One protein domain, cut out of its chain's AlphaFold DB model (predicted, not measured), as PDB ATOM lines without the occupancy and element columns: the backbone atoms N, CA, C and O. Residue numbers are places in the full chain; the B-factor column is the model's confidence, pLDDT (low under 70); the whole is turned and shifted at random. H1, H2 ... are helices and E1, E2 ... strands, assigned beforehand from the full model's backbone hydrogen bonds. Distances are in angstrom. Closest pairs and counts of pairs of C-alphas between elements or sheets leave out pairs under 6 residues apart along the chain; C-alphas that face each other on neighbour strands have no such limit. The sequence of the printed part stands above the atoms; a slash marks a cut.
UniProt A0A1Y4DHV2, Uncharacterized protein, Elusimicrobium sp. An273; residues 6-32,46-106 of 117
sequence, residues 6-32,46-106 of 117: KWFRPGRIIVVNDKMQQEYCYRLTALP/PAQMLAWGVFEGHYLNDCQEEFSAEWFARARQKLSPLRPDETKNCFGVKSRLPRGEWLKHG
ATOM      1  N   LYS A   6     169.866 177.618 200.666       94.38
ATOM      2  CA  LYS A   6     170.149 176.790 201.854       94.38
ATOM      3  C   LYS A   6     168.909 176.458 202.692       94.38
ATOM      4  O   LYS A   6     168.968 175.521 203.499       94.38
ATOM      5  N   TRP A   7     167.838 177.239 202.554       95.56
ATOM      6  CA  TRP A   7     166.580 177.057 203.277       95.56
ATOM      7  C   TRP A   7     165.773 175.868 202.739       95.56
ATOM      8  O   TRP A   7     165.137 175.158 203.520       95.56
ATOM      9  N   PHE A   8     165.863 175.612 201.432       95.12
ATOM     10  CA  PHE A   8     165.161 174.529 200.749       95.12
ATOM     11  C   PHE A   8     165.774 173.178 201.123       95.12
ATOM     12  O   PHE A   8     166.855 172.804 200.666       95.12
ATOM     13  N   ARG A   9     165.083 172.447 201.997       95.81
ATOM     14  CA  ARG A   9     165.486 171.126 202.487       95.81
ATOM     15  C   ARG A   9     164.263 170.218 202.607       95.81
ATOM     16  O   ARG A   9     163.174 170.737 202.873       95.81
ATOM     17  N   PRO A  10     164.432 168.890 202.474       96.69
ATOM     18  CA  PRO A  10     163.353 167.941 202.706       96.69
ATOM     19  C   PRO A  10     162.625 168.193 204.033       96.69
ATOM     20  O   PRO A  10     163.245 168.533 205.042       96.69
ATOM     21  N   GLY A  11     161.303 168.053 204.022       96.12
ATOM     22  CA  GLY A  11     160.424 168.274 205.170       96.12
ATOM     23  C   GLY A  11     159.830 169.682 205.265       96.12
ATOM     24  O   GLY A  11     158.796 169.832 205.917       96.12
ATOM     25  N   ARG A  12     160.412 170.689 204.595       95.50
ATOM     26  CA  ARG A  12     159.823 172.037 204.494       95.50
ATOM     27  C   ARG A  12     158.510 172.009 203.712       95.50
ATOM     28  O   ARG A  12     158.345 171.183 202.817       95.50
ATOM     29  N   ILE A  13     157.610 172.927 204.050       95.06
ATOM     30  CA  ILE A  13     156.378 173.178 203.301       95.06
ATOM     31  C   ILE A  13     156.591 174.419 202.441       95.06
ATOM     32  O   ILE A  13     157.050 175.443 202.947       95.06
ATOM     33  N   ILE A  14     156.278 174.296 201.157       92.31
ATOM     34  CA  ILE A  14     156.180 175.406 200.215       92.31
ATOM     35  C   ILE A  14     154.712 175.787 200.103       92.31
ATOM     36  O   ILE A  14     153.855 174.904 200.069       92.31
ATOM     37  N   VAL A  15     154.444 177.088 200.058       92.19
ATOM     38  CA  VAL A  15     153.123 177.649 199.769       92.19
ATOM     39  C   VAL A  15     153.234 178.405 198.453       92.19
ATOM     40  O   VAL A  15     154.100 179.267 198.309       92.19
ATOM     41  N   VAL A  16     152.380 178.052 197.502       91.38
ATOM     42  CA  VAL A  16     152.328 178.606 196.152       91.38
ATOM     43  C   VAL A  16     151.222 179.645 196.102       91.38
ATOM     44  O   VAL A  16     150.072 179.362 196.431       91.38
ATOM     45  N   ASN A  17     151.601 180.851 195.690       90.56
ATOM     46  CA  ASN A  17     150.698 181.966 195.449       90.56
ATOM     47  C   ASN A  17     151.134 182.645 194.147       90.56
ATOM     48  O   ASN A  17     151.965 183.553 194.166       90.56
ATOM     49  N   ASP A  18     150.607 182.167 193.024       90.06
ATOM     50  CA  ASP A  18     150.843 182.712 191.686       90.06
ATOM     51  C   ASP A  18     149.511 183.107 191.022       90.06
ATOM     52  O   ASP A  18     148.453 183.091 191.650       90.06
ATOM     53  N   LYS A  19     149.516 183.522 189.754       89.12
ATOM     54  CA  LYS A  19     148.269 183.958 189.097       89.12
ATOM     55  C   LYS A  19     147.235 182.848 188.892       89.12
ATOM     56  O   LYS A  19     146.073 183.168 188.655       89.12
ATOM     57  N   MET A  20     147.653 181.588 188.921       86.12
ATOM     58  CA  MET A  20     146.816 180.421 188.651       86.12
ATOM     59  C   MET A  20     146.367 179.743 189.949       86.12
ATOM     60  O   MET A  20     145.237 179.271 190.034       86.12
ATOM     61  N   GLN A  21     147.231 179.719 190.965       88.19
ATOM     62  CA  GLN A  21     147.044 178.991 192.214       88.19
ATOM     63  C   GLN A  21     147.213 179.918 193.419       88.19
ATOM     64  O   GLN A  21     148.121 180.747 193.470       88.19
ATOM     65  N   GLN A  22     146.364 179.743 194.428       90.00
ATOM     66  CA  GLN A  22     146.463 180.431 195.715       90.00
ATOM     67  C   GLN A  22     146.420 179.394 196.834       90.00
ATOM     68  O   GLN A  22     145.651 178.438 196.759       90.00
ATOM     69  N   GLU A  23     147.266 179.576 197.848       90.19
ATOM     70  CA  GLU A  23     147.353 178.744 199.057       90.19
ATOM     71  C   GLU A  23     147.621 177.244 198.821       90.19
ATOM     72  O   GLU A  23     147.581 176.443 199.762       90.19
ATOM     73  N   TYR A  24     147.963 176.837 197.593       90.75
ATOM     74  CA  TYR A  24     148.400 175.473 197.322       90.75
ATOM     75  C   TYR A  24     149.696 175.207 198.083       90.75
ATOM     76  O   TYR A  24     150.600 176.041 198.107       90.75
ATOM     77  N   CYS A  25     149.813 174.042 198.714       92.56
ATOM     78  CA  CYS A  25     151.001 173.712 199.480       92.56
ATOM     79  C   CYS A  25     151.496 172.301 199.206       92.56
ATOM     80  O   CYS A  25     150.727 171.367 198.978       92.56
ATOM     81  N   TYR A  26     152.814 172.146 199.264       93.00
ATOM     82  CA  TYR A  26     153.460 170.854 199.101       93.00
ATOM     83  C   TYR A  26     154.680 170.727 200.004       93.00
ATOM     84  O   TYR A  26     155.324 171.706 200.389       93.00
ATOM     85  N   ARG A  27     155.002 169.483 200.367       95.81
ATOM     86  CA  ARG A  27     156.185 169.164 201.168       95.81
ATOM     87  C   ARG A  27     157.371 168.895 200.253       95.81
ATOM     88  O   ARG A  27     157.291 168.034 199.381       95.81
ATOM     89  N   LEU A  28     158.498 169.555 200.506       94.88
ATOM     90  CA  LEU A  28     159.760 169.208 199.857       94.88
ATOM     91  C   LEU A  28     160.187 167.800 200.275       94.88
ATOM     92  O   LEU A  28     160.318 167.507 201.464       94.88
ATOM     93  N   THR A  29     160.447 166.941 199.299       94.88
ATOM     94  CA  THR A  29     160.912 165.561 199.516       94.88
ATOM     95  C   THR A  29     162.389 165.373 199.173       94.88
ATOM     96  O   THR A  29     162.995 164.395 199.599       94.88
ATOM     97  N   ALA A  30     162.990 166.326 198.458       93.75
ATOM     98  CA  ALA A  30     164.366 166.266 197.978       93.75
ATOM     99  C   ALA A  30     165.073 167.623 198.121       93.75
ATOM    100  O   ALA A  30     164.437 168.664 198.308       93.75
ATOM    101  N   LEU A  31     166.405 167.608 198.054       93.50
ATOM    102  CA  LEU A  31     167.204 168.831 197.983       93.50
ATOM    103  C   LEU A  31     167.083 169.484 196.593       93.50
ATOM    104  O   LEU A  31     166.922 168.774 195.596       93.50
ATOM    105  N   PRO A  32     167.233 170.817 196.485       91.25
ATOM    106  CA  PRO A  32     167.316 171.480 195.190       91.25
ATOM    107  C   PRO A  32     168.392 170.851 194.298       91.25
ATOM    108  O   PRO A  32     169.556 170.753 194.682       91.25
ATOM    109  N   PRO A  46     167.969 174.628 185.963       92.88
ATOM    110  CA  PRO A  46     166.901 175.621 185.829       92.88
ATOM    111  C   PRO A  46     167.332 177.045 186.225       92.88
ATOM    112  O   PRO A  46     166.985 178.008 185.547       92.88
ATOM    113  N   ALA A  47     168.177 177.183 187.255       93.75
ATOM    114  CA  ALA A  47     168.751 178.468 187.657       93.75
ATOM    115  C   ALA A  47     169.589 179.115 186.538       93.75
ATOM    116  O   ALA A  47     169.523 180.326 186.333       93.75
ATOM    117  N   GLN A  48     170.376 178.314 185.806       95.62
ATOM    118  CA  GLN A  48     171.143 178.793 184.650       95.62
ATOM    119  C   GLN A  48     170.221 179.174 183.493       95.62
ATOM    120  O   GLN A  48     170.397 180.241 182.917       95.62
ATOM    121  N   MET A  49     169.210 178.355 183.192       95.88
ATOM    122  CA  MET A  49     168.223 178.656 182.149       95.88
ATOM    123  C   MET A  49     167.514 179.993 182.406       95.88
ATOM    124  O   MET A  49     167.391 180.815 181.495       95.88
ATOM    125  N   LEU A  50     167.116 180.249 183.657       95.94
ATOM    126  CA  LEU A  50     166.522 181.523 184.061       95.94
ATOM    127  C   LEU A  50     167.518 182.683 183.898       95.94
ATOM    128  O   LEU A  50     167.177 183.713 183.319       95.94
ATOM    129  N   ALA A  51     168.767 182.500 184.338       96.94
ATOM    130  CA  ALA A  51     169.827 183.502 184.203       96.94
ATOM    131  C   ALA A  51     170.217 183.802 182.746       96.94
ATOM    132  O   ALA A  51     170.747 184.871 182.453       96.94
ATOM    133  N   TRP A  52     169.951 182.880 181.826       97.06
ATOM    134  CA  TRP A  52     170.148 183.063 180.389       97.06
ATOM    135  C   TRP A  52     168.930 183.663 179.681       97.06
ATOM    136  O   TRP A  52     169.040 184.082 178.528       97.06
ATOM    137  N   GLY A  53     167.787 183.745 180.366       96.62
ATOM    138  CA  GLY A  53     166.554 184.298 179.816       96.62
ATOM    139  C   GLY A  53     165.955 183.446 178.701       96.62
ATOM    140  O   GLY A  53     165.279 184.002 177.842       96.62
ATOM    141  N   VAL A  54     166.192 182.125 178.697       96.00
ATOM    142  CA  VAL A  54     165.822 181.223 177.581       96.00
ATOM    143  C   VAL A  54     164.325 181.201 177.249       96.00
ATOM    144  O   VAL A  54     163.956 180.707 176.193       96.00
ATOM    145  N   PHE A  55     163.485 181.751 178.127       95.38
ATOM    146  CA  PHE A  55     162.035 181.909 177.976       95.38
ATOM    147  C   PHE A  55     161.632 183.387 177.842       95.38
ATOM    148  O   PHE A  55     160.730 183.874 178.531       95.38
ATOM    149  N   GLU A  56     162.395 184.138 177.042       96.44
ATOM    150  CA  GLU A  56     162.146 185.550 176.706       96.44
ATOM    151  C   GLU A  56     161.941 186.460 177.931       96.44
ATOM    152  O   GLU A  56     161.160 187.412 177.916       96.44
ATOM    153  N   GLY A  57     162.597 186.113 179.040       94.81
ATOM    154  CA  GLY A  57     162.479 186.809 180.319       94.81
ATOM    155  C   GLY A  57     161.121 186.719 181.016       94.81
ATOM    156  O   GLY A  57     160.984 187.243 182.119       94.81
ATOM    157  N   HIS A  58     160.113 186.069 180.430       93.81
ATOM    158  CA  HIS A  58     158.749 186.104 180.964       93.81
ATOM    159  C   HIS A  58     158.425 184.977 181.955       93.81
ATOM    160  O   HIS A  58     157.339 184.945 182.525       93.81
ATOM    161  N   TYR A  59     159.371 184.075 182.202       92.06
ATOM    162  CA  TYR A  59     159.185 182.916 183.070       92.06
ATOM    163  C   TYR A  59     159.450 183.229 184.555       92.06
ATOM    164  O   TYR A  59     160.389 183.959 184.870       92.06
ATOM    165  N   LEU A  60     158.636 182.652 185.452       92.56
ATOM    166  CA  LEU A  60     158.708 182.768 186.925       92.56
ATOM    167  C   LEU A  60     158.644 184.205 187.485       92.56
ATOM    168  O   LEU A  60     159.253 184.507 188.512       92.56
ATOM    169  N   ASN A  61     157.931 185.116 186.818       91.44
ATOM    170  CA  ASN A  61     157.857 186.514 187.259       91.44
ATOM    171  C   ASN A  61     156.832 186.767 188.373       91.44
ATOM    172  O   ASN A  61     156.989 187.742 189.106       91.44
ATOM    173  N   ASP A  62     155.807 185.924 188.495       91.50
ATOM    174  CA  ASP A  62     154.682 186.047 189.431       91.50
ATOM    175  C   ASP A  62     154.765 185.105 190.644       91.50
ATOM    176  O   ASP A  62     153.934 185.201 191.537       91.50
ATOM    177  N   CYS A  63     155.797 184.263 190.720       90.88
ATOM    178  CA  CYS A  63     156.014 183.287 191.793       90.88
ATOM    179  C   CYS A  63     157.409 183.430 192.442       90.88
ATOM    180  O   CYS A  63     158.004 182.461 192.908       90.88
ATOM    181  N   GLN A  64     157.989 184.639 192.456       89.25
ATOM    182  CA  GLN A  64     159.390 184.843 192.873       89.25
ATOM    183  C   GLN A  64     159.671 184.486 194.338       89.25
ATOM    184  O   GLN A  64     160.821 184.245 194.700       89.25
ATOM    185  N   GLU A  65     158.641 184.450 195.182       88.50
ATOM    186  CA  GLU A  65     158.782 184.052 196.584       88.50
ATOM    187  C   GLU A  65     158.845 182.531 196.776       88.50
ATOM    188  O   GLU A  65     159.353 182.075 197.799       88.50
ATOM    189  N   GLU A  66     158.388 181.752 195.789       90.62
ATOM    190  CA  GLU A  66     158.423 180.285 195.823       90.62
ATOM    191  C   GLU A  66     159.843 179.740 195.591       90.62
ATOM    192  O   GLU A  66     160.219 178.694 196.121       90.62
ATOM    193  N   PHE A  67     160.667 180.466 194.831       92.19
ATOM    194  CA  PHE A  67     162.010 180.038 194.441       92.19
ATOM    195  C   PHE A  67     163.101 180.804 195.198       92.19
ATOM    196  O   PHE A  67     162.877 181.848 195.810       92.19
ATOM    197  N   SER A  68     164.328 180.276 195.174       94.44
ATOM    198  CA  SER A  68     165.416 180.871 195.949       94.44
ATOM    199  C   SER A  68     165.818 182.249 195.418       94.44
ATOM    200  O   SER A  68     165.993 182.417 194.206       94.44
ATOM    201  N   ALA A  69     166.087 183.196 196.316       94.94
ATOM    202  CA  ALA A  69     166.547 184.544 195.986       94.94
ATOM    203  C   ALA A  69     167.785 184.552 195.063       94.94
ATOM    204  O   ALA A  69     167.930 185.423 194.203       94.94
ATOM    205  N   GLU A  70     168.669 183.561 195.198       95.38
ATOM    206  CA  GLU A  70     169.885 183.413 194.399       95.38
ATOM    207  C   GLU A  70     169.608 183.194 192.905       95.38
ATOM    208  O   GLU A  70     170.422 183.603 192.072       95.38
ATOM    209  N   TRP A  71     168.473 182.583 192.545       95.06
ATOM    210  CA  TRP A  71     168.087 182.408 191.139       95.06
ATOM    211  C   TRP A  71     167.807 183.767 190.497       95.06
ATOM    212  O   TRP A  71     168.396 184.110 189.469       95.06
ATOM    213  N   PHE A  72     166.976 184.583 191.145       94.62
ATOM    214  CA  PHE A  72     166.585 185.899 190.636       94.62
ATOM    215  C   PHE A  72     167.713 186.925 190.708       94.62
ATOM    216  O   PHE A  72     167.818 187.783 189.833       94.62
ATOM    217  N   ALA A  73     168.615 186.813 191.688       94.69
ATOM    218  CA  ALA A  73     169.808 187.652 191.752       94.69
ATOM    219  C   ALA A  73     170.661 187.530 190.477       94.69
ATOM    220  O   ALA A  73     171.131 188.540 189.953       94.69
ATOM    221  N   ARG A  74     170.809 186.310 189.942       94.56
ATOM    222  CA  ARG A  74     171.556 186.044 188.700       94.56
ATOM    223  C   ARG A  74     170.759 186.370 187.438       94.56
ATOM    224  O   ARG A  74     171.352 186.709 186.422       94.56
ATOM    225  N   ALA A  75     169.432 186.288 187.500       95.69
ATOM    226  CA  ALA A  75     168.554 186.499 186.352       95.69
ATOM    227  C   ALA A  75     168.026 187.932 186.195       95.69
ATOM    228  O   ALA A  75     167.379 188.221 185.194       95.69
ATOM    229  N   ARG A  76     168.304 188.845 187.136       93.56
ATOM    230  CA  ARG A  76     167.678 190.179 187.220       93.56
ATOM    231  C   ARG A  76     167.616 190.947 185.892       93.56
ATOM    232  O   ARG A  76     166.590 191.536 185.583       93.56
ATOM    233  N   GLN A  77     168.687 190.933 185.098       94.06
ATOM    234  CA  GLN A  77     168.742 191.651 183.811       94.06
ATOM    235  C   GLN A  77     167.977 190.955 182.675       94.06
ATOM    236  O   GLN A  77     167.674 191.575 181.648       94.06
ATOM    237  N   LYS A  78     167.693 189.663 182.846       96.19
ATOM    238  CA  LYS A  78     166.979 188.824 181.890       96.19
ATOM    239  C   LYS A  78     165.477 188.780 182.128       96.19
ATOM    240  O   LYS A  78     164.775 188.385 181.209       96.19
ATOM    241  N   LEU A  79     164.980 189.199 183.291       95.44
ATOM    242  CA  LEU A  79     163.545 189.212 183.576       95.44
ATOM    243  C   LEU A  79     162.810 190.269 182.739       95.44
ATOM    244  O   LEU A  79     163.303 191.375 182.512       95.44
ATOM    245  N   SER A  80     161.609 189.908 182.303       95.88
ATOM    246  CA  SER A  80     160.666 190.734 181.554       95.88
ATOM    247  C   SER A  80     159.245 190.466 182.075       95.88
ATOM    248  O   SER A  80     158.493 189.677 181.496       95.88
ATOM    249  N   PRO A  81     158.859 191.084 183.207       93.19
ATOM    250  CA  PRO A  81     157.633 190.734 183.927       93.19
ATOM    251  C   PRO A  81     156.347 191.166 183.218       93.19
ATOM    252  O   PRO A  81     155.304 190.553 183.425       93.19
ATOM    253  N   LEU A  82     156.399 192.198 182.371       93.62
ATOM    254  CA  LEU A  82     155.208 192.725 181.695       93.62
ATOM    255  C   LEU A  82     154.821 191.911 180.459       93.62
ATOM    256  O   LEU A  82     153.639 191.728 180.187       93.62
ATOM    257  N   ARG A  83     155.812 191.444 179.693       93.50
ATOM    258  CA  ARG A  83     155.597 190.683 178.458       93.50
ATOM    259  C   ARG A  83     156.841 189.888 178.065       93.50
ATOM    260  O   ARG A  83     157.941 190.301 178.424       93.50
ATOM    261  N   PRO A  84     156.704 188.827 177.262       93.50
ATOM    262  CA  PRO A  84     157.839 188.180 176.614       93.50
ATOM    263  C   PRO A  84     158.654 189.140 175.740       93.50
ATOM    264  O   PRO A  84     158.089 189.910 174.958       93.50
ATOM    265  N   ASP A  85     159.976 189.068 175.882       94.75
ATOM    266  CA  ASP A  85     160.971 189.842 175.141       94.75
ATOM    267  C   ASP A  85     162.096 188.920 174.634       94.75
ATOM    268  O   ASP A  85     162.956 188.461 175.391       94.75
ATOM    269  N   GLU A  86     162.079 188.632 173.332       94.75
ATOM    270  CA  GLU A  86     163.034 187.736 172.665       94.75
ATOM    271  C   GLU A  86     164.485 188.227 172.803       94.75
ATOM    272  O   GLU A  86     165.402 187.408 172.842       94.75
ATOM    273  N   THR A  87     164.708 189.535 172.995       94.75
ATOM    274  CA  THR A  87     166.053 190.103 173.204       94.75
ATOM    275  C   THR A  87     166.677 189.680 174.536       94.75
ATOM    276  O   THR A  87     167.896 189.736 174.717       94.75
ATOM    277  N   LYS A  88     165.860 189.214 175.493       96.25
ATOM    278  CA  LYS A  88     166.349 188.645 176.753       96.25
ATOM    279  C   LYS A  88     166.901 187.236 176.567       96.25
ATOM    280  O   LYS A  88     167.810 186.861 177.315       96.25
ATOM    281  N   ASN A  89     166.423 186.492 175.571       96.81
ATOM    282  CA  ASN A  89     166.880 185.137 175.301       96.81
ATOM    283  C   ASN A  89     168.316 185.139 174.769       96.81
ATOM    284  O   ASN A  89     168.598 185.723 173.728       96.81
ATOM    285  N   CYS A  90     169.230 184.454 175.462       96.12
ATOM    286  CA  CYS A  90     170.626 184.334 175.033       96.12
ATOM    287  C   CYS A  90     170.812 183.724 173.632       96.12
ATOM    288  O   CYS A  90     171.822 183.999 172.993       96.12
ATOM    289  N   PHE A  91     169.845 182.941 173.148       94.69
ATOM    290  CA  PHE A  91     169.871 182.345 171.812       94.69
ATOM    291  C   PHE A  91     169.219 183.231 170.744       94.69
ATOM    292  O   PHE A  91     169.316 182.917 169.563       94.69
ATOM    293  N   GLY A  92     168.529 184.307 171.139       93.00
ATOM    294  CA  GLY A  92     167.807 185.181 170.211       93.00
ATOM    295  C   GLY A  92     166.650 184.493 169.478       93.00
ATOM    296  O   GLY A  92     166.307 184.900 168.373       93.00
ATOM    297  N   VAL A  93     166.067 183.439 170.063       89.81
ATOM    298  CA  VAL A  93     164.947 182.690 169.469       89.81
ATOM    299  C   VAL A  93     163.705 182.735 170.349       89.81
ATOM    300  O   VAL A  93     163.787 182.852 171.574       89.81
ATOM    301  N   LYS A  94     162.544 182.563 169.721       91.06
ATOM    302  CA  LYS A  94     161.287 182.319 170.424       91.06
ATOM    303  C   LYS A  94     161.254 180.881 170.944       91.06
ATOM    304  O   LYS A  94     161.369 179.936 170.170       91.06
ATOM    305  N   SER A  95     161.090 180.704 172.247       91.31
ATOM    306  CA  SER A  95     161.217 179.414 172.932       91.31
ATOM    307  C   SER A  95     159.935 178.581 172.922       91.31
ATOM    308  O   SER A  95     159.953 177.430 173.353       91.31
ATOM    309  N   ARG A  96     158.805 179.161 172.500       87.62
ATOM    310  CA  ARG A  96     157.478 178.540 172.606       87.62
ATOM    311  C   ARG A  96     156.766 178.421 171.267       87.62
ATOM    312  O   ARG A  96     156.692 179.377 170.491       87.62
ATOM    313  N   LEU A  97     156.148 177.262 171.064       90.75
ATOM    314  CA  LEU A  97     155.183 177.044 169.994       90.75
ATOM    315  C   LEU A  97     153.818 177.651 170.363       90.75
ATOM    316  O   LEU A  97     153.453 177.662 171.543       90.75
ATOM    317  N   PRO A  98     153.048 178.160 169.384       90.44
ATOM    318  CA  PRO A  98     151.687 178.626 169.624       90.44
ATOM    319  C   PRO A  98     150.762 177.451 169.959       90.44
ATOM    320  O   PRO A  98     150.965 176.342 169.470       90.44
ATOM    321  N   ARG A  99     149.694 177.701 170.730       87.88
ATOM    322  CA  ARG A  99     148.726 176.675 171.177       87.88
ATOM    323  C   ARG A  99     148.219 175.760 170.052       87.88
ATOM    324  O   ARG A  99     148.013 174.577 170.289       87.88
ATOM    325  N   GLY A 100     148.035 176.288 168.839       90.50
ATOM    326  CA  GLY A 100     147.607 175.499 167.678       90.50
ATOM    327  C   GLY A 100     148.569 174.360 167.320       90.50
ATOM    328  O   GLY A 100     148.116 173.254 167.046       90.50
ATOM    329  N   GLU A 101     149.883 174.589 167.406       94.50
ATOM    330  CA  GLU A 101     150.881 173.535 167.174       94.50
ATOM    331  C   GLU A 101     150.836 172.481 168.285       94.50
ATOM    332  O   GLU A 101     150.882 171.288 168.006       94.50
ATOM    333  N   TRP A 102     150.643 172.891 169.542       90.75
ATOM    334  CA  TRP A 102     150.495 171.948 170.657       90.75
ATOM    335  C   TRP A 102     149.273 171.034 170.489       90.75
ATOM    336  O   TRP A 102     149.368 169.832 170.734       90.75
ATOM    337  N   LEU A 103     148.141 171.588 170.036       88.06
ATOM    338  CA  LEU A 103     146.938 170.812 169.707       88.06
ATOM    339  C   LEU A 103     147.201 169.840 168.553       88.06
ATOM    340  O   LEU A 103     146.845 168.669 168.647       88.06
ATOM    341  N   LYS A 104     147.862 170.304 167.488       92.50
ATOM    342  CA  LYS A 104     148.210 169.485 166.318       92.50
ATOM    343  C   LYS A 104     149.124 168.311 166.673       92.50
ATOM    344  O   LYS A 104     148.957 167.227 166.124       92.50
ATOM    345  N   HIS A 105     150.065 168.513 167.593       92.00
ATOM    346  CA  HIS A 105     150.939 167.454 168.100       92.00
ATOM    347  C   HIS A 105     150.265 166.531 169.130       92.00
ATOM    348  O   HIS A 105     150.870 165.541 169.534       92.00
ATOM    349  N   GLY A 106     149.033 166.834 169.558       88.19
ATOM    350  CA  GLY A 106     148.323 166.055 170.574       88.19
ATOM    351  C   GLY A 106     148.928 166.173 171.976       88.19
ATOM    352  O   GLY A 106     148.734 165.288 172.799       88.19
TER     353      GLY A 106
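This is residues 6 to 32 and 46 to 106 of the 117 residues of an uncharacterized protein of Elusimicrobium sp. An273 (UniProt A0A1Y4DHV2). With little regular structure, this is mostly loops: two short helices, H1 and H2, pack together, the strand hairpin E1 and E2 makes one end, and residues 97 to 106, with H3, stick out at another. Of 88 printed residues, 28 are in named elements, two strands then three helices, class mixed; the sheet E1 - E2 is antiparallel. The whole is loose, radius of gyration of the C-alphas 15.1 A, spanning 38 by 33 by 23 A.

Find C-alpha 13 at (156.378, 173.178, 203.301); there E1, residues 13 to 16, begins its 9.8 A. Next come E2, residues 24 to 27, 10.7 A; H1, 46 to 52, 9.8 A; H2, 69 to 75, 10.0 A; and H3, 99 to 104, 8.7 A, ending at (148.210, 169.485, 166.318).

In the hairpin E1 and E2, at 154 degrees, find N 14 and O 26 within hydrogen-bond range, 2.9 A. H1 and H2 touch, closest C-alphas Ala 51 and Ala 75, 3.9 A; they run the same way at 35.3 degrees, only just a steep tilt. H3 is apart from both. Every O i to N i+4 pair in H1, H2 and H3 is within hydrogen-bond range.

The farthest C-alphas, Lys 6 and Lys 104, are 42.4 A apart. Residues 33 to 45 are cut out; C-alphas 32 and 46 are 10.2 A apart. Links H1 to H2 and H2 to H3 are long. No printed residue is under pLDDT 70.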